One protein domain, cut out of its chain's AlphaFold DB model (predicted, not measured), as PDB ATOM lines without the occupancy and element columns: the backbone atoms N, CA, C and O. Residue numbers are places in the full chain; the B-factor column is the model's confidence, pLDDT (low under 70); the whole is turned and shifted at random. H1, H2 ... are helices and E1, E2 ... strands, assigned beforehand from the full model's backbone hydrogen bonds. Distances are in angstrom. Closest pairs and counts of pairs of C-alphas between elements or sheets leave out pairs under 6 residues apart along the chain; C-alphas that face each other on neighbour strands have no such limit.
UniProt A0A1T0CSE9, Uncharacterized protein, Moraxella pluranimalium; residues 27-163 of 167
ATOM      1  N   ASN A  27     125.592 -68.364 -42.248       70.44
ATOM      2  CA  ASN A  27     127.024 -68.151 -42.142       70.44
ATOM      3  C   ASN A  27     127.247 -66.719 -41.665       70.44
ATOM      4  O   ASN A  27     127.041 -65.758 -42.415       70.44
ATOM      5  N   ASP A  28     127.640 -66.593 -40.401       71.25
ATOM      6  CA  ASP A  28     128.087 -65.332 -39.831       71.25
ATOM      7  C   ASP A  28     129.544 -65.095 -40.222       71.25
ATOM      8  O   ASP A  28     130.434 -65.895 -39.924       71.25
ATOM      9  N   PHE A  29     129.791 -63.974 -40.886       71.94
ATOM     10  CA  PHE A  29     131.144 -63.523 -41.165       71.94
ATOM     11  C   PHE A  29     131.674 -62.753 -39.953       71.94
ATOM     12  O   PHE A  29     130.902 -62.078 -39.257       71.94
ATOM     13  N   PRO A  30     132.986 -62.841 -39.663       74.19
ATOM     14  CA  PRO A  30     133.567 -62.149 -38.527       74.19
ATOM     15  C   PRO A  30     133.276 -60.653 -38.611       74.19
ATOM     16  O   PRO A  30     133.375 -60.027 -39.664       74.19
ATOM     17  N   ALA A  31     132.907 -60.077 -37.473       79.69
ATOM     18  CA  ALA A  31     132.646 -58.656 -37.398       79.69
ATOM     19  C   ALA A  31     133.932 -57.860 -37.635       79.69
ATOM     20  O   ALA A  31     134.940 -58.070 -36.955       79.69
ATOM     21  N   GLU A  32     133.866 -56.875 -38.517       79.81
ATOM     22  CA  GLU A  32     135.023 -56.074 -38.891       79.81
ATOM     23  C   GLU A  32     134.823 -54.610 -38.509       79.81
ATOM     24  O   GLU A  32     133.741 -54.031 -38.629       79.81
ATOM     25  N   THR A  33     135.894 -53.989 -38.013       83.88
ATOM     26  CA  THR A  33     135.900 -52.555 -37.720       83.88
ATOM     27  C   THR A  33     136.463 -51.810 -38.915       83.88
ATOM     28  O   THR A  33     137.602 -52.033 -39.315       83.88
ATOM     29  N   THR A  34     135.686 -50.878 -39.453       85.44
ATOM     30  CA  THR A  34     136.075 -50.064 -40.605       85.44
ATOM     31  C   THR A  34     135.752 -48.589 -40.376       85.44
ATOM     32  O   THR A  34     135.268 -48.180 -39.315       85.44
ATOM     33  N   THR A  35     136.050 -47.759 -41.372       88.12
ATOM     34  CA  THR A  35     135.643 -46.354 -41.397       88.12
ATOM     35  C   THR A  35     134.380 -46.199 -42.234       88.12
ATOM     36  O   THR A  35     134.402 -46.378 -43.450       88.12
ATOM     37  N   CYS A  36     133.294 -45.781 -41.592       88.69
ATOM     38  CA  CYS A  36     132.087 -45.344 -42.273       88.69
ATOM     39  C   CYS A  36     132.201 -43.864 -42.639       88.69
ATOM     40  O   CYS A  36     132.517 -43.011 -41.802       88.69
ATOM     41  N   THR A  37     131.899 -43.557 -43.893       91.94
ATOM     42  CA  THR A  37     131.817 -42.199 -44.426       91.94
ATOM     43  C   THR A  37     130.348 -41.818 -44.543       91.94
ATOM     44  O   THR A  37     129.575 -42.508 -45.201       91.94
ATOM     45  N   ILE A  38     129.953 -40.735 -43.880       89.19
ATOM     46  CA  ILE A  38     128.554 -40.322 -43.773       89.19
ATOM     47  C   ILE A  38     128.355 -39.066 -44.602       89.19
ATOM     48  O   ILE A  38     129.064 -38.073 -44.405       89.19
ATOM     49  N   PHE A  39     127.361 -39.096 -45.482       90.31
ATOM     50  CA  PHE A  39     126.958 -37.950 -46.280       90.31
ATOM     51  C   PHE A  39     125.562 -37.488 -45.885       90.31
ATOM     52  O   PHE A  39     124.694 -38.288 -45.535       90.31
ATOM     53  N   LYS A  40     125.342 -36.180 -45.971       87.81
ATOM     54  CA  LYS A  40     124.014 -35.575 -45.894       87.81
ATOM     55  C   LYS A  40     123.868 -34.614 -47.058       87.81
ATOM     56  O   LYS A  40     124.713 -33.738 -47.238       87.81
ATOM     57  N   ASN A  41     122.812 -34.772 -47.852       87.56
ATOM     58  CA  ASN A  41     122.590 -33.955 -49.050       87.56
ATOM     59  C   ASN A  41     123.802 -33.968 -50.007       87.56
ATOM     60  O   ASN A  41     124.251 -32.908 -50.441       87.56
ATOM     61  N   ASN A  42     124.362 -35.151 -50.299       87.25
ATOM     62  CA  ASN A  42     125.570 -35.345 -51.120       87.25
ATOM     63  C   ASN A  42     126.866 -34.694 -50.594       87.25
ATOM     64  O   ASN A  42     127.887 -34.752 -51.276       87.25
ATOM     65  N   LYS A  43     126.863 -34.089 -49.401       89.62
ATOM     66  CA  LYS A  43     128.057 -33.495 -48.791       89.62
ATOM     67  C   LYS A  43     128.606 -34.407 -47.709       89.62
ATOM     68  O   LYS A  43     127.836 -34.947 -46.915       89.62
ATOM     69  N   LEU A  44     129.931 -34.552 -47.679       91.56
ATOM     70  CA  LEU A  44     130.612 -35.273 -46.611       91.56
ATOM     71  C   LEU A  44     130.300 -34.579 -45.287       91.56
ATOM     72  O   LEU A  44     130.621 -33.407 -45.110       91.56
ATOM     73  N   LEU A  45     129.671 -35.311 -44.376       89.94
ATOM     74  CA  LEU A  45     129.342 -34.811 -43.053       89.94
ATOM     75  C   LEU A  45     130.409 -35.215 -42.041       89.94
ATOM     76  O   LEU A  45     130.880 -34.376 -41.281       89.94
ATOM     77  N   LYS A  46     130.788 -36.498 -42.027       89.31
ATOM     78  CA  LYS A  46     131.869 -36.997 -41.171       89.31
ATOM     79  C   LYS A  46     132.364 -38.371 -41.588       89.31
ATOM     80  O   LYS A  46     131.697 -39.098 -42.324       89.31
ATOM     81  N   LYS A  47     133.507 -38.746 -41.021       90.38
ATOM     82  CA  LYS A  47     134.009 -40.119 -40.979       90.38
ATOM     83  C   LYS A  47     133.961 -40.606 -39.537       90.38
ATOM     84  O   LYS A  47     134.303 -39.857 -38.626       90.38
ATOM     85  N   SER A  48     133.509 -41.832 -39.327       85.88
ATOM     86  CA  SER A  48     133.447 -42.456 -38.007       85.88
ATOM     87  C   SER A  48     133.940 -43.884 -38.113       85.88
ATOM     88  O   SER A  48     133.658 -44.557 -39.104       85.88
ATOM     89  N   LYS A  49     134.603 -44.377 -37.065       88.19
ATOM     90  CA  LYS A  49     134.729 -45.824 -36.895       88.19
ATOM     91  C   LYS A  49     133.324 -46.421 -36.817       88.19
ATOM     92  O   LYS A  49     132.428 -45.813 -36.224       88.19
ATOM     93  N   CYS A  50     133.143 -47.565 -37.445       85.12
ATOM     94  CA  CYS A  50     131.932 -48.364 -37.380       85.12
ATOM     95  C   CYS A  50     132.325 -49.838 -37.403       85.12
ATOM     96  O   CYS A  50     133.421 -50.195 -37.835       85.12
ATOM     97  N   ARG A  51     131.429 -50.683 -36.914       84.38
ATOM     98  CA  ARG A  51     131.579 -52.134 -36.982       84.38
ATOM     99  C   ARG A  51     130.550 -52.648 -37.963       84.38
ATOM    100  O   ARG A  51     129.383 -52.294 -37.803       84.38
ATOM    101  N   TYR A  52     130.965 -53.418 -38.958       81.75
ATOM    102  CA  TYR A  52     130.022 -54.103 -39.823       81.75
ATOM    103  C   TYR A  52     130.020 -55.598 -39.538       81.75
ATOM    104  O   TYR A  52     131.040 -56.184 -39.179       81.75
ATOM    105  N   GLU A  53     128.842 -56.180 -39.672       83.94
ATOM    106  CA  GLU A  53     128.585 -57.606 -39.551       83.94
ATOM    107  C   GLU A  53     127.771 -58.015 -40.769       83.94
ATOM    108  O   GLU A  53     126.843 -57.307 -41.173       83.94
ATOM    109  N   TYR A  54     128.162 -59.123 -41.380       78.75
ATOM    110  CA  TYR A  54     127.472 -59.680 -42.525       78.75
ATOM    111  C   TYR A  54     127.090 -61.113 -42.202       78.75
ATOM    112  O   TYR A  54     127.932 -61.914 -41.802       78.75
ATOM    113  N   THR A  55     125.818 -61.413 -42.389       77.06
ATOM    114  CA  THR A  55     125.264 -62.743 -42.205       77.06
ATOM    115  C   THR A  55     124.617 -63.140 -43.518       77.06
ATOM    116  O   THR A  55     123.715 -62.458 -44.014       77.06
ATOM    117  N   MET A  56     125.085 -64.245 -44.089       73.69
ATOM    118  CA  MET A  56     124.483 -64.843 -45.273       73.69
ATOM    119  C   MET A  56     123.682 -66.064 -44.846       73.69
ATOM    120  O   MET A  56     124.240 -67.036 -44.344       73.69
ATOM    121  N   GLY A  57     122.371 -66.019 -45.042       67.81
ATOM    122  CA  GLY A  57     121.542 -67.209 -44.968       67.81
ATOM    123  C   GLY A  57     121.851 -68.119 -46.146       67.81
ATOM    124  O   GLY A  57     121.844 -67.664 -47.292       67.81
ATOM    125  N   ASN A  58     122.102 -69.397 -45.870       62.44
ATOM    126  CA  ASN A  58     122.062 -70.433 -46.890       62.44
ATOM    127  C   ASN A  58     120.662 -70.423 -47.472       62.44
ATOM    128  O   ASN A  58     119.674 -70.469 -46.728       62.44
ATOM    129  N   GLY A  59     120.579 -70.288 -48.792       63.34
ATOM    130  CA  GLY A  59     119.272 -70.162 -49.379       63.34
ATOM    131  C   GLY A  59     118.496 -71.460 -49.256       63.34
ATOM    132  O   GLY A  59     119.052 -72.560 -49.309       63.34
ATOM    133  N   PHE A  60     117.203 -71.322 -48.998       64.94
ATOM    134  CA  PHE A  60     116.318 -72.469 -48.912       64.94
ATOM    135  C   PHE A  60     115.599 -72.637 -50.243       64.94
ATOM    136  O   PHE A  60     115.243 -71.660 -50.907       64.94
ATOM    137  N   MET A  61     115.394 -73.894 -50.619       64.06
ATOM    138  CA  MET A  61     114.589 -74.242 -51.776       64.06
ATOM    139  C   MET A  61     113.132 -74.415 -51.363       64.06
ATOM    140  O   MET A  61     112.840 -75.095 -50.378       64.06
ATOM    141  N   ASN A  62     112.220 -73.842 -52.142       63.50
ATOM    142  CA  ASN A  62     110.800 -74.170 -52.090       63.50
ATOM    143  C   ASN A  62     110.313 -74.433 -53.519       63.50
ATOM    144  O   ASN A  62     110.109 -73.503 -54.297       63.50
ATOM    145  N   GLY A  63     110.196 -75.708 -53.892       72.00
ATOM    146  CA  GLY A  63     110.002 -76.093 -55.290       72.00
ATOM    147  C   GLY A  63     111.237 -75.764 -56.138       72.00
ATOM    148  O   GLY A  63     112.345 -76.160 -55.784       72.00
ATOM    149  N   SER A  64     111.043 -75.048 -57.250       66.94
ATOM    150  CA  SER A  64     112.118 -74.585 -58.146       66.94
ATOM    151  C   SER A  64     112.681 -73.203 -57.785       66.94
ATOM    152  O   SER A  64     113.560 -72.695 -58.487       66.94
ATOM    153  N   ASP A  65     112.196 -72.606 -56.694       69.50
ATOM    154  CA  ASP A  65     112.636 -71.300 -56.218       69.50
ATOM    155  C   ASP A  65     113.706 -71.437 -55.137       69.50
ATOM    156  O   ASP A  65     113.569 -72.222 -54.194       69.50
ATOM    157  N   TYR A  66     114.751 -70.623 -55.256       71.94
ATOM    158  CA  TYR A  66     115.829 -70.490 -54.289       71.94
ATOM    159  C   TYR A  66     115.763 -69.107 -53.636       71.94
ATOM    160  O   TYR A  66     115.743 -68.083 -54.321       71.94
ATOM    161  N   TYR A  67     115.725 -69.063 -52.308       73.50
ATOM    162  CA  TYR A  67     115.587 -67.819 -51.549       73.50
ATOM    163  C   TYR A  67     116.847 -67.534 -50.754       73.50
ATOM    164  O   TYR A  67     117.166 -68.301 -49.856       73.50
ATOM    165  N   PHE A  68     117.511 -66.409 -51.000       76.25
ATOM    166  CA  PHE A  68     118.627 -65.935 -50.190       76.25
ATOM    167  C   PHE A  68     118.173 -64.831 -49.237       76.25
ATOM    168  O   PHE A  68     117.359 -63.967 -49.577       76.25
ATOM    169  N   HIS A  69     118.744 -64.836 -48.037       77.50
ATOM    170  CA  HIS A  69     118.552 -63.782 -47.053       77.50
ATOM    171  C   HIS A  69     119.916 -63.283 -46.593       77.50
ATOM    172  O   HIS A  69     120.693 -64.027 -46.001       77.50
ATOM    173  N   HIS A  70     120.201 -62.016 -46.856       78.50
ATOM    174  CA  HIS A  70     121.431 -61.361 -46.448       78.50
ATOM    175  C   HIS A  70     121.113 -60.295 -45.410       78.50
ATOM    176  O   HIS A  70     120.287 -59.413 -45.649       78.50
ATOM    177  N   ILE A  71     121.805 -60.341 -44.280       79.62
ATOM    178  CA  ILE A  71     121.729 -59.310 -43.252       79.62
ATOM    179  C   ILE A  71     123.077 -58.603 -43.212       79.62
ATOM    180  O   ILE A  71     124.121 -59.228 -43.056       79.62
ATOM    181  N   PHE A  72     123.050 -57.285 -43.345       79.81
ATOM    182  CA  PHE A  72     124.213 -56.426 -43.227       79.81
ATOM    183  C   PHE A  72     123.959 -55.375 -42.150       79.81
ATOM    184  O   PHE A  72     123.119 -54.489 -42.308       79.81
ATOM    185  N   GLU A  73     124.674 -55.460 -41.035       82.44
ATOM    186  CA  GLU A  73     124.517 -54.540 -39.912       82.44
ATOM    187  C   GLU A  73     125.724 -53.622 -39.787       82.44
ATOM    188  O   GLU A  73     126.832 -54.083 -39.555       82.44
ATOM    189  N   ILE A  74     125.502 -52.311 -39.844       80.56
ATOM    190  CA  ILE A  74     126.490 -51.292 -39.491       80.56
ATOM    191  C   ILE A  74     126.157 -50.760 -38.096       80.56
ATOM    192  O   ILE A  74     125.135 -50.104 -37.873       80.56
ATOM    193  N   LYS A  75     127.037 -51.024 -37.137       82.00
ATOM    194  CA  LYS A  75     126.905 -50.658 -35.723       82.00
ATOM    195  C   LYS A  75     127.911 -49.575 -35.339       82.00
ATOM    196  O   LYS A  75     128.908 -49.330 -36.022       82.00
ATOM    197  N   ASN A  76     127.655 -48.955 -34.187       82.25
ATOM    198  CA  ASN A  76     128.528 -47.967 -33.548       82.25
ATOM    199  C   ASN A  76     128.808 -46.733 -34.418       82.25
ATOM    200  O   ASN A  76     129.871 -46.123 -34.321       82.25
ATOM    201  N   ILE A  77     127.841 -46.329 -35.247       76.38
ATOM    202  CA  ILE A  77     127.937 -45.076 -35.990       76.38
ATOM    203  C   ILE A  77     127.638 -43.942 -35.005       76.38
ATOM    204  O   ILE A  77     126.479 -43.698 -34.658       76.38
ATOM    205  N   ALA A  78     128.677 -43.257 -34.520       68.62
ATOM    206  CA  ALA A  78     128.533 -42.194 -33.523       68.62
ATOM    207  C   ALA A  78     127.438 -41.195 -33.940       68.62
ATOM    208  O   ALA A  78     127.456 -40.705 -35.067       68.62
ATOM    209  N   GLY A  79     126.466 -40.899 -33.073       67.62
ATOM    210  CA  GLY A  79     125.352 -39.976 -33.359       67.62
ATOM    211  C   GLY A  79     124.297 -40.459 -34.372       67.62
ATOM    212  O   GLY A  79     123.376 -39.705 -34.660       67.62
ATOM    213  N   TYR A  80     124.416 -41.679 -34.911       71.19
ATOM    214  CA  TYR A  80     123.462 -42.267 -35.870       71.19
ATOM    215  C   TYR A  80     122.981 -43.674 -35.478       71.19
ATOM    216  O   TYR A  80     122.038 -44.185 -36.074       71.19
ATOM    217  N   GLY A  81     123.585 -44.291 -34.458       74.38
ATOM    218  CA  GLY A  81     123.125 -45.557 -33.895       74.38
ATOM    219  C   GLY A  81     123.516 -46.767 -34.746       74.38
ATOM    220  O   GLY A  81     124.699 -46.975 -35.029       74.38
ATOM    221  N   LYS A  82     122.518 -47.591 -35.087       77.81
ATOM    222  CA  LYS A  82     122.665 -48.840 -35.847       77.81
ATOM    223  C   LYS A  82     121.870 -48.763 -37.148       77.81
ATOM    224  O   LYS A  82     120.744 -48.264 -37.164       77.81
ATOM    225  N   PHE A  83     122.451 -49.300 -38.209       78.31
ATOM    226  CA  PHE A  83     121.838 -49.431 -39.520       78.31
ATOM    227  C   PHE A  83     121.861 -50.905 -39.912       78.31
ATOM    228  O   PHE A  83     122.910 -51.428 -40.268       78.31
ATOM    229  N   LYS A  84     120.722 -51.587 -39.802       81.19
ATOM    230  CA  LYS A  84     120.556 -52.956 -40.296       81.19
ATOM    231  C   LYS A  84     119.937 -52.891 -41.679       81.19
ATOM    232  O   LYS A  84     118.859 -52.323 -41.798       81.19
ATOM    233  N   LEU A  85     120.600 -53.449 -42.679       77.88
ATOM    234  CA  LEU A  85     120.085 -53.686 -44.017       77.88
ATOM    235  C   LEU A  85     119.781 -55.175 -44.153       77.88
ATOM    236  O   LEU A  85     120.652 -56.004 -43.923       77.88
ATOM    237  N   GLU A  86     118.562 -55.509 -44.542       79.62
ATOM    238  CA  GLU A  86     118.176 -56.886 -44.853       79.62
ATOM    239  C   GLU A  86     117.828 -56.929 -46.332       79.62
ATOM    240  O   GLU A  86     116.971 -56.163 -46.778       79.62
ATOM    241  N   SER A  87     118.528 -57.769 -47.086       75.75
ATOM    242  CA  SER A  87     118.260 -58.019 -48.493       75.75
ATOM    243  C   SER A  87     117.724 -59.430 -48.636       75.75
ATOM    244  O   SER A  87     118.340 -60.389 -48.176       75.75
ATOM    245  N   TYR A  88     116.569 -59.544 -49.270       75.19
ATOM    246  CA  TYR A  88     116.002 -60.828 -49.645       75.19
ATOM    247  C   TYR A  88     116.076 -60.923 -51.143       75.19
ATOM    248  O   TYR A  88     115.665 -59.975 -51.821       75.19
ATOM    249  N   SER A  89     116.563 -62.046 -51.644       74.38
ATOM    250  CA  SER A  89     116.463 -62.349 -53.053       74.38
ATOM    251  C   SER A  89     115.819 -63.691 -53.297       74.38
ATOM    252  O   SER A  89     116.047 -64.657 -52.579       74.38
ATOM    253  N   GLN A  90     114.967 -63.721 -54.310       73.81
ATOM    254  CA  GLN A  90     114.370 -64.942 -54.821       73.81
ATOM    255  C   GLN A  90     114.872 -65.128 -56.238       73.81
ATOM    256  O   GLN A  90     114.791 -64.196 -57.037       73.81
ATOM    257  N   ALA A  91     115.362 -66.328 -56.497       73.31
ATOM    258  CA  ALA A  91     115.842 -66.829 -57.761       73.31
ATOM    259  C   ALA A  91     114.912 -67.963 -58.208       73.31
ATOM    260  O   ALA A  91     114.881 -69.000 -57.550       73.31
ATOM    261  N   SER A  92     114.148 -67.787 -59.290       65.19
ATOM    262  CA  SER A  92     113.336 -68.881 -59.843       65.19
ATOM    263  C   SER A  92     114.067 -69.588 -60.981       65.19
ATOM    264  O   SER A  92     114.496 -68.944 -61.942       65.19
ATOM    265  N   ASN A  93     114.184 -70.914 -60.852       65.25
ATOM    266  CA  ASN A  93     114.753 -71.869 -61.808       65.25
ATOM    267  C   ASN A  93     116.258 -71.693 -62.083       65.25
ATOM    268  O   ASN A  93     116.731 -70.609 -62.426       65.25
ATOM    269  N   GLN A  94     117.007 -72.793 -61.979       62.72
ATOM    270  CA  GLN A  94     118.404 -72.843 -62.398       62.72
ATOM    271  C   GLN A  94     118.457 -73.023 -63.925       62.72
ATOM    272  O   GLN A  94     117.839 -73.937 -64.467       62.72
ATOM    273  N   GLN A  95     119.140 -72.117 -64.617       66.00
ATOM    274  CA  GLN A  95     119.455 -72.202 -66.038       66.00
ATOM    275  C   GLN A  95     120.489 -73.313 -66.279       66.00
ATOM    276  O   GLN A  95     121.196 -73.728 -65.358       66.00
ATOM    277  N   GLU A  96     120.604 -73.790 -67.521       62.16
ATOM    278  CA  GLU A  96     121.558 -74.850 -67.901       62.16
ATOM    279  C   GLU A  96     123.026 -74.467 -67.639       62.16
ATOM    280  O   GLU A  96     123.862 -75.339 -67.414       62.16
ATOM    281  N   ASP A  97     123.337 -73.168 -67.613       72.75
ATOM    282  CA  ASP A  97     124.662 -72.629 -67.284       72.75
ATOM    283  C   ASP A  97     124.923 -72.503 -65.767       72.75
ATOM    284  O   ASP A  97     125.986 -72.041 -65.349       72.75
ATOM    285  N   GLY A  98     123.959 -72.910 -64.934       63.62
ATOM    286  CA  GLY A  98     124.019 -72.832 -63.477       63.62
ATOM    287  C   GLY A  98     123.556 -71.499 -62.876       63.62
ATOM    288  O   GLY A  98     123.529 -71.389 -61.648       63.62
ATOM    289  N   SER A  99     123.177 -70.506 -63.692       62.19
ATOM    290  CA  SER A  99     122.644 -69.210 -63.238       62.19
ATOM    291  C   SER A  99     121.144 -69.277 -62.898       62.19
ATOM    292  O   SER A  99     120.506 -70.298 -63.115       62.19
ATOM    293  N   TYR A 100     120.538 -68.218 -62.344       64.00
ATOM    294  CA  TYR A 100     119.107 -68.194 -61.987       64.00
ATOM    295  C   TYR A 100     118.333 -67.125 -62.773       64.00
ATOM    296  O   TYR A 100     118.835 -66.018 -62.962       64.00
ATOM    297  N   ALA A 101     117.120 -67.446 -63.246       56.16
ATOM    298  CA  ALA A 101     116.450 -66.695 -64.321       56.16
ATOM    299  C   ALA A 101     115.581 -65.494 -63.888       56.16
ATOM    300  O   ALA A 101     115.299 -64.630 -64.713       56.16
ATOM    301  N   ASN A 102     115.178 -65.375 -62.620       57.03
ATOM    302  CA  ASN A 102     114.461 -64.189 -62.129       57.03
ATOM    303  C   ASN A 102     114.950 -63.805 -60.740       57.03
ATOM    304  O   ASN A 102     114.771 -64.591 -59.821       57.03
ATOM    305  N   TYR A 103     115.506 -62.601 -60.584       61.84
ATOM    306  CA  TYR A 103     115.997 -62.082 -59.306       61.84
ATOM    307  C   TYR A 103     115.102 -60.938 -58.822       61.84
ATOM    308  O   TYR A 103     115.228 -59.800 -59.282       61.84
ATOM    309  N   SER A 104     114.182 -61.213 -57.896       59.22
ATOM    310  CA  SER A 104     113.484 -60.134 -57.180       59.22
ATOM    311  C   SER A 104     114.265 -59.805 -55.916       59.22
ATOM    312  O   SER A 104     114.669 -60.715 -55.200       59.22
ATOM    313  N   SER A 105     114.521 -58.520 -55.651       67.75
ATOM    314  CA  SER A 105     115.189 -58.099 -54.420       67.75
ATOM    315  C   SER A 105     114.481 -56.928 -53.763       67.75
ATOM    316  O   SER A 105     113.979 -56.019 -54.429       67.75
ATOM    317  N   TYR A 106     114.427 -56.939 -52.435       71.12
ATOM    318  CA  TYR A 106     114.046 -55.758 -51.673       71.12
ATOM    319  C   TYR A 106     114.972 -55.580 -50.485       71.12
ATOM    320  O   TYR A 106     115.523 -56.537 -49.947       71.12
ATOM    321  N   ASN A 107     115.105 -54.324 -50.079       72.44
ATOM    322  CA  ASN A 107     115.885 -53.930 -48.927       72.44
ATOM    323  C   ASN A 107     114.947 -53.490 -47.797       72.44
ATOM    324  O   ASN A 107     113.990 -52.736 -48.011       72.44
ATOM    325  N   ALA A 108     115.226 -53.934 -46.580       70.06
ATOM    326  CA  ALA A 108     114.596 -53.432 -45.367       70.06
ATOM    327  C   ALA A 108     115.640 -52.770 -44.470       70.06
ATOM    328  O   ALA A 108     116.807 -53.156 -44.476       70.06
ATOM    329  N   ILE A 109     115.212 -51.763 -43.706       71.31
ATOM    330  CA  ILE A 109     116.021 -51.166 -42.647       71.31
ATOM    331  C   ILE A 109     115.356 -51.406 -41.305       71.31
ATOM    332  O   ILE A 109     114.214 -50.992 -41.103       71.31
ATOM    333  N   ASN A 110     116.082 -52.051 -40.388       73.56
ATOM    334  CA  ASN A 110     115.567 -52.459 -39.078       73.56
ATOM    335  C   ASN A 110     114.220 -53.209 -39.209       73.56
ATOM    336  O   ASN A 110     113.228 -52.819 -38.587       73.56
ATOM    337  N   GLY A 111     114.153 -54.215 -40.092       70.06
ATOM    338  CA  GLY A 111     112.944 -55.004 -40.358       70.06
ATOM    339  C   GLY A 111     111.805 -54.281 -41.093       70.06
ATOM    340  O   GLY A 111     110.765 -54.883 -41.346       70.06
ATOM    341  N   LYS A 112     111.954 -52.999 -41.459       74.62
ATOM    342  CA  LYS A 112     110.927 -52.242 -42.197       74.62
ATOM    343  C   LYS A 112     111.327 -52.069 -43.654       74.62
ATOM    344  O   LYS A 112     112.402 -51.538 -43.930       74.62
ATOM    345  N   LYS A 113     110.444 -52.451 -44.587       73.50
ATOM    346  CA  LYS A 113     110.650 -52.236 -46.029       73.50
ATOM    347  C   LYS A 113     111.011 -50.772 -46.282       73.50
ATOM    348  O   LYS A 113     110.278 -49.865 -45.884       73.50
ATOM    349  N   ALA A 114     112.148 -50.549 -46.927       69.06
ATOM    350  CA  ALA A 114     112.672 -49.218 -47.172       69.06
ATOM    351  C   ALA A 114     113.128 -49.104 -48.625       69.06
ATOM    352  O   ALA A 114     113.739 -50.016 -49.172       69.06
ATOM    353  N   ASN A 115     112.878 -47.949 -49.244       73.06
ATOM    354  CA  ASN A 115     113.492 -47.612 -50.527       73.06
ATOM    355  C   ASN A 115     114.960 -47.261 -50.277       73.06
ATOM    356  O   ASN A 115     115.323 -46.086 -50.154       73.06
ATOM    357  N   VAL A 116     115.775 -48.302 -50.115       75.56
ATOM    358  CA  VAL A 116     117.225 -48.193 -49.992       75.56
ATOM    359  C   VAL A 116     117.811 -48.231 -51.386       75.56
ATOM    360  O   VAL A 116     117.643 -49.215 -52.104       75.56
ATOM    361  N   LYS A 117     118.514 -47.165 -51.755       81.56
ATOM    362  CA  LYS A 117     119.329 -47.152 -52.966       81.56
ATOM    363  C   LYS A 117     120.766 -47.483 -52.582       81.56
ATOM    364  O   LYS A 117     121.348 -46.756 -51.772       81.56
ATOM    365  N   SER A 118     121.316 -48.545 -53.161       83.06
ATOM    366  CA  SER A 118     122.754 -48.816 -53.173       83.06
ATOM    367  C   SER A 118     123.393 -48.186 -54.412       83.06
ATOM    368  O   SER A 118     122.772 -48.113 -55.471       83.06
ATOM    369  N   TYR A 119     124.604 -47.659 -54.265       87.44
ATOM    370  CA  TYR A 119     125.429 -47.141 -55.362       87.44
ATOM    371  C   TYR A 119     126.866 -46.948 -54.871       87.44
ATOM    372  O   TYR A 119     127.143 -47.079 -53.676       87.44
ATOM    373  N   TYR A 120     127.773 -46.586 -55.776       90.62
ATOM    374  CA  TYR A 120     129.186 -46.431 -55.457       90.62
ATOM    375  C   TYR A 120     129.644 -44.975 -55.509       90.62
ATOM    376  O   TYR A 120     129.173 -44.182 -56.327       90.62
ATOM    377  N   ARG A 121     130.589 -44.616 -54.636       92.75
ATOM    378  CA  ARG A 121     131.317 -43.342 -54.681       92.75
ATOM    379  C   ARG A 121     132.814 -43.579 -54.821       92.75
ATOM    380  O   ARG A 121     133.367 -44.519 -54.253       92.75
ATOM    381  N   HIS A 122     133.494 -42.668 -55.505       91.56
ATOM    382  CA  HIS A 122     134.950 -42.645 -55.538       91.56
ATOM    383  C   HIS A 122     135.512 -42.436 -54.113       91.56
ATOM    384  O   HIS A 122     135.079 -41.506 -53.427       91.56
ATOM    385  N   PRO A 123     136.523 -43.199 -53.658       87.88
ATOM    386  CA  PRO A 123     136.974 -43.168 -52.260       87.88
ATOM    387  C   PRO A 123     137.648 -41.854 -51.843       87.88
ATOM    388  O   PRO A 123     137.602 -41.478 -50.675       87.88
ATOM    389  N   LYS A 124     138.261 -41.138 -52.797       87.88
ATOM    390  CA  LYS A 124     138.910 -39.831 -52.566       87.88
ATOM    391  C   LYS A 124     138.033 -38.617 -52.896       87.88
ATOM    392  O   LYS A 124     137.903 -37.719 -52.077       87.88
ATOM    393  N   THR A 125     137.452 -38.572 -54.099       91.25
ATOM    394  CA  THR A 125     136.669 -37.419 -54.577       91.25
ATOM    395  C   THR A 125     135.207 -37.449 -54.130       91.25
ATOM    396  O   THR A 125     134.512 -36.448 -54.274       91.25
ATOM    397  N   TYR A 126     134.728 -38.589 -53.619       91.75
ATOM    398  CA  TYR A 126     133.346 -38.832 -53.195       91.75
ATOM    399  C   TYR A 126     132.275 -38.616 -54.268       91.75
ATOM    400  O   TYR A 126     131.083 -38.614 -53.950       91.75
ATOM    401  N   LYS A 127     132.664 -38.462 -55.537       92.75
ATOM    402  CA  LYS A 127     131.721 -38.421 -56.656       92.75
ATOM    403  C   LYS A 127     130.996 -39.759 -56.761       92.75
ATOM    404  O   LYS A 127     131.622 -40.798 -56.572       92.75
ATOM    405  N   ILE A 128     129.691 -39.714 -57.031       92.31
ATOM    406  CA  ILE A 128     128.912 -40.908 -57.377       92.31
ATOM    407  C   ILE A 128     129.459 -41.436 -58.701       92.31
ATOM    408  O   ILE A 128     129.678 -40.642 -59.614       92.31
ATOM    409  N   LEU A 129     129.707 -42.738 -58.763       90.94
ATOM    410  CA  LEU A 129     130.235 -43.411 -59.941       90.94
ATOM    411  C   LEU A 129     129.084 -43.914 -60.814       90.94
ATOM    412  O   LEU A 129     128.089 -44.426 -60.296       90.94
ATOM    413  N   SER A 130     129.244 -43.789 -62.127       91.50
ATOM    414  CA  SER A 130     128.548 -44.628 -63.106       91.50
ATOM    415  C   SER A 130     129.119 -46.051 -63.110       91.50
ATOM    416  O   SER A 130     130.232 -46.271 -62.630       91.50
ATOM    417  N   ASP A 131     128.401 -47.001 -63.711       83.94
ATOM    418  CA  ASP A 131     128.852 -48.399 -63.815       83.94
ATOM    419  C   ASP A 131     130.212 -48.498 -64.525       83.94
ATOM    420  O   ASP A 131     131.148 -49.109 -64.016       83.94
ATOM    421  N   SER A 132     130.391 -47.754 -65.622       86.56
ATOM    422  CA  SER A 132     131.666 -47.719 -66.355       86.56
ATOM    423  C   SER A 132     132.843 -47.169 -65.535       86.56
ATOM    424  O   SER A 132     133.990 -47.575 -65.731       86.56
ATOM    425  N   GLU A 133     132.589 -46.223 -64.625       89.69
ATOM    426  CA  GLU A 133     133.619 -45.676 -63.740       89.69
ATOM    427  C   GLU A 133     133.905 -46.628 -62.581       89.69
ATOM    428  O   GLU A 133     135.060 -46.755 -62.176       89.69
ATOM    429  N   PHE A 134     132.875 -47.303 -62.068       86.38
ATOM    430  CA  PHE A 134     133.018 -48.352 -61.068       86.38
ATOM    431  C   PHE A 134     133.914 -49.482 -61.587       86.38
ATOM    432  O   PHE A 134     134.916 -49.781 -60.938       86.38
ATOM    433  N   ASP A 135     133.635 -50.019 -62.777       82.56
ATOM    434  CA  ASP A 135     134.395 -51.127 -63.373       82.56
ATOM    435  C   ASP A 135     135.866 -50.772 -63.607       82.56
ATOM    436  O   ASP A 135     136.776 -51.563 -63.349       82.56
ATOM    437  N   LYS A 136     136.144 -49.547 -64.061       84.06
ATOM    438  CA  LYS A 136     137.529 -49.074 -64.215       84.06
ATOM    439  C   LYS A 136     138.244 -48.986 -62.869       84.06
ATOM    440  O   LYS A 136     139.428 -49.302 -62.767       84.06
ATOM    441  N   LEU A 137     137.535 -48.532 -61.839       82.25
ATOM    442  CA  LEU A 137     138.117 -48.251 -60.535       82.25
ATOM    443  C   LEU A 137     138.374 -49.527 -59.714       82.25
ATOM    444  O   LEU A 137     139.381 -49.596 -59.000       82.25
ATOM    445  N   THR A 138     137.511 -50.539 -59.834       76.81
ATOM    446  CA  THR A 138     137.654 -51.848 -59.165       76.81
ATOM    447  C   THR A 138     138.776 -52.707 -59.743       76.81
ATOM    448  O   THR A 138     139.341 -53.531 -59.018       76.81
ATOM    449  N   ASN A 139     139.131 -52.490 -61.012       76.56
ATOM    450  CA  ASN A 139     140.200 -53.212 -61.705       76.56
ATOM    451  C   ASN A 139     141.589 -52.564 -61.563       76.56
ATOM    452  O   ASN A 139     142.584 -53.185 -61.922       76.56
ATOM    453  N   ALA A 140     141.681 -51.340 -61.033       67.19
ATOM    454  CA  ALA A 140     142.947 -50.612 -60.958       67.19
ATOM    455  C   ALA A 140     143.840 -51.069 -59.786       67.19
ATOM    456  O   ALA A 140     144.951 -51.530 -60.023       67.19
ATOM    457  N   THR A 141     143.398 -50.936 -58.524       67.50
ATOM    458  CA  THR A 141     144.168 -51.332 -57.319       67.50
ATOM    459  C   THR A 141     143.276 -51.445 -56.061       67.50
ATOM    460  O   THR A 141     142.192 -50.865 -56.021       67.50
ATOM    461  N   PRO A 142     143.735 -52.069 -54.954       65.44
ATOM    462  CA  PRO A 142     143.022 -52.031 -53.668       65.44
ATOM    463  C   PRO A 142     142.840 -50.614 -53.091       65.44
ATOM    464  O   PRO A 142     141.833 -50.323 -52.447       65.44
ATOM    465  N   ALA A 143     143.776 -49.694 -53.354       64.38
ATOM    466  CA  ALA A 143     143.708 -48.302 -52.890       64.38
ATOM    467  C   ALA A 143     142.629 -47.467 -53.608       64.38
ATOM    468  O   ALA A 143     142.307 -46.356 -53.174       64.38
ATOM    469  N   THR A 144     142.077 -47.989 -54.706       75.12
ATOM    470  CA  THR A 144     140.980 -47.376 -55.455       75.12
ATOM    471  C   THR A 144     139.630 -48.009 -55.149       75.12
ATOM    472  O   THR A 144     138.642 -47.591 -55.736       75.12
ATOM    473  N   THR A 145     139.551 -48.946 -54.197       82.44
ATOM    474  CA  THR A 145     138.296 -49.636 -53.874       82.44
ATOM    475  C   THR A 145     137.159 -48.629 -53.623       82.44
ATOM    476  O   THR A 145     137.279 -47.780 -52.731       82.44
ATOM    477  N   PRO A 146     136.076 -48.675 -54.424       88.44
ATOM    478  CA  PRO A 146     134.951 -47.761 -54.293       88.44
ATOM    479  C   PRO A 146     134.317 -47.823 -52.907       88.44
ATOM    480  O   PRO A 146     134.377 -48.839 -52.216       88.44
ATOM    481  N   LEU A 147     133.645 -46.745 -52.511       90.12
ATOM    482  CA  LEU A 147     132.767 -46.775 -51.350       90.12
ATOM    483  C   LEU A 147     131.388 -47.272 -51.783       90.12
ATOM    484  O   LEU A 147     130.757 -46.628 -52.619       90.12
ATOM    485  N   LEU A 148     130.910 -48.368 -51.204       88.50
ATOM    486  CA  LEU A 148     129.521 -48.803 -51.308       88.50
ATOM    487  C   LEU A 148     128.667 -47.962 -50.358       88.50
ATOM    488  O   LEU A 148     128.921 -47.930 -49.153       88.50
ATOM    489  N   CYS A 149     127.678 -47.268 -50.909       87.75
ATOM    490  CA  CYS A 149     126.817 -46.328 -50.206       87.75
ATOM    491  C   CYS A 149     125.374 -46.818 -50.161       87.75
ATOM    492  O   CYS A 149     124.829 -47.234 -51.181       87.75
ATOM    493  N   TYR A 150     124.731 -46.655 -49.008       84.88
ATOM    494  CA  TYR A 150     123.305 -46.900 -48.815       84.88
ATOM    495  C   TYR A 150     122.598 -45.593 -48.469       84.88
ATOM    496  O   TYR A 150     122.990 -44.902 -47.525       84.88
ATOM    497  N   SER A 151     121.551 -45.257 -49.221       82.00
ATOM    498  CA  SER A 151     120.753 -44.040 -49.024       82.00
ATOM    499  C   SER A 151     119.291 -44.364 -48.735       82.00
ATOM    500  O   SER A 151     118.672 -45.147 -49.460       82.00
ATOM    501  N   GLN A 152     118.720 -43.717 -47.713       74.12
ATOM    502  CA  GLN A 152     117.269 -43.666 -47.507       74.12
ATOM    503  C   GLN A 152     116.693 -42.425 -48.199       74.12
ATOM    504  O   GLN A 152     116.957 -41.288 -47.792       74.12
ATOM    505  N   GLY A 153     115.848 -42.644 -49.211       60.34
ATOM    506  CA  GLY A 153     115.392 -41.605 -50.144       60.34
ATOM    507  C   GLY A 153     114.722 -40.360 -49.541       60.34
ATOM    508  O   GLY A 153     114.708 -39.322 -50.192       60.34
ATOM    509  N   LYS A 154     114.203 -40.408 -48.304       63.69
ATOM    510  CA  LYS A 154     113.522 -39.252 -47.686       63.69
ATOM    511  C   LYS A 154     114.465 -38.246 -47.019       63.69
ATOM    512  O   LYS A 154     114.191 -37.054 -47.058       63.69
ATOM    513  N   ASN A 155     115.585 -38.698 -46.452       63.97
ATOM    514  CA  ASN A 155     116.418 -37.847 -45.587       63.97
ATOM    515  C   ASN A 155     117.779 -37.484 -46.193       63.97
ATOM    516  O   ASN A 155     118.544 -36.758 -45.554       63.97
ATOM    517  N   LYS A 156     118.090 -37.991 -47.401       73.69
ATOM    518  CA  LYS A 156     119.385 -37.808 -48.089       73.69
ATOM    519  C   LYS A 156     120.591 -38.065 -47.170       73.69
ATOM    520  O   LYS A 156     121.643 -37.450 -47.341       73.69
ATOM    521  N   LEU A 157     120.396 -38.913 -46.159       82.12
ATOM    522  CA  LEU A 157     121.438 -39.418 -45.283       82.12
ATOM    523  C   LEU A 157     121.950 -40.698 -45.920       82.12
ATOM    524  O   LEU A 157     121.163 -41.575 -46.282       82.12
ATOM    525  N   GLU A 158     123.262 -40.774 -46.054       87.62
ATOM    526  CA  GLU A 158     123.923 -41.852 -46.763       87.62
ATOM    527  C   GLU A 158     125.060 -42.354 -45.894       87.62
ATOM    528  O   GLU A 158     125.829 -41.562 -45.337       87.62
ATOM    529  N   ILE A 159     125.156 -43.669 -45.775       87.94
ATOM    530  CA  ILE A 159     126.246 -44.324 -45.065       87.94
ATOM    531  C   ILE A 159     127.017 -45.116 -46.103       87.94
ATOM    532  O   ILE A 159     126.437 -45.937 -46.811       87.94
ATOM    533  N   CYS A 160     128.312 -44.845 -46.194       89.12
ATOM    534  CA  CYS A 160     129.202 -45.513 -47.120       89.12
ATOM    535  C   CYS A 160     130.350 -46.201 -46.389       89.12
ATOM    536  O   CYS A 160     130.894 -45.657 -45.428       89.12
ATOM    537  N   LEU A 161     130.763 -47.352 -46.894       87.62
ATOM    538  CA  LEU A 161     131.935 -48.100 -46.445       87.62
ATOM    539  C   LEU A 161     132.738 -48.556 -47.660       87.62
ATOM    540  O   LEU A 161     132.221 -48.553 -48.773       87.62
ATOM    541  N   VAL A 162     134.003 -48.917 -47.465       83.00
ATOM    542  CA  VAL A 162     134.810 -49.516 -48.537       83.00
ATOM    543  C   VAL A 162     134.097 -50.779 -49.020       83.00
ATOM    544  O   VAL A 162     133.710 -51.603 -48.195       83.00
ATOM    545  N   ALA A 163     133.872 -50.899 -50.329       69.50
ATOM    546  CA  ALA A 163     133.262 -52.082 -50.917       69.50
ATOM    547  C   ALA A 163     134.182 -53.279 -50.651       69.50
ATOM    548  O   ALA A 163     135.262 -53.381 -51.228       69.50
TER     549      ALA A 163
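AT A GLANCE: This is residues 27 to 163 of the 167 residues of an uncharacterized protein of Moraxella pluranimalium (UniProt A0A1T0CSE9). One twisted sheet of eight strands is folded back on itself into two leaves, with E2 as the hinge: the long strands E5, E4 and E3 make one leaf, and E1, E8, E7 and E6 the other. The leaves are only partly face to face, as the far ends of E2 to E5 run out past the shorter leaf; the one helix, H1, sits by the E6 edge and only grazes the sheet. The printed part has 137 residues, with named elements in the order E1, E2, E3, E4, E5, E6, H1, E7, E8; the sheet's order is E5, E4, E3, E2, E1, E8, E7, E6, antiparallel throughout, and the class is mostly strand. The whole is compact, with a radius of gyration of the C-alphas of 16.3 A and spans of 47 by 33 by 31 A.

HOW THE PARTS SIT: E2, residues 43 to 62, bends by 99 degrees at residue 46. Its neighbours are E1, residues 32 to 40, with N 36 and O 48 at 2.8 A, and E3, residues 65 to 77, with N 55 and O 71 at 2.8 A. E4, residues 81 to 94, is antiparallel to E3 at 166 degrees, with N 70 and O 87 at 2.8 A. E5, residues 100 to 109, is an edge strand beside E4, with N 108 and O 86 at 2.8 A. E1 to E5 form a meander, each strand the antiparallel neighbour of the one before. E8, residues 157 to 162, is the antiparallel neighbour of E1, at 144 degrees between their directions, with N 37 and O 160 at 2.8 A. E7, residues 147 to 152, forms a hairpin with E8, with N 148 and O 161 at 2.8 A. The other edge strand is E6, residues 116 to 121, with N 149 and O 119 of E7 and E6 at 2.8 A. The closest C-alphas of the two edge strands, Asn 107 and Val 116, are 6.0 A apart. H1, residues 131 to 138, grazes the sheet with residues 131 to 134; its closest C-alpha to E6 is that of Phe 134, 7.1 A from Tyr 120. In H1 every O i to N i+4 pair is within hydrogen-bond range.

IN THESE COORDINATES: E2 is 44.3 A long, E4 39.7 A, E3 36.5 A, E5 26.0 A and E1 24.3 A. C-alpha 32 begins E1 at (135.023, -56.074, -38.891), and C-alpha 162 ends E8 at (134.810, -49.516, -48.537). H1 begins at C-alpha 131, (128.852, -48.399, -63.815).

THE WHOLE: The farthest C-alphas, of Gly 79 and Glu 96, are 49.2 A apart. The printed part has no cut and no long link. The mean pLDDT of the printed part is 77.7; 32 residues are under 70, among them 57 to 62, 92 to 96 and 98 to 105.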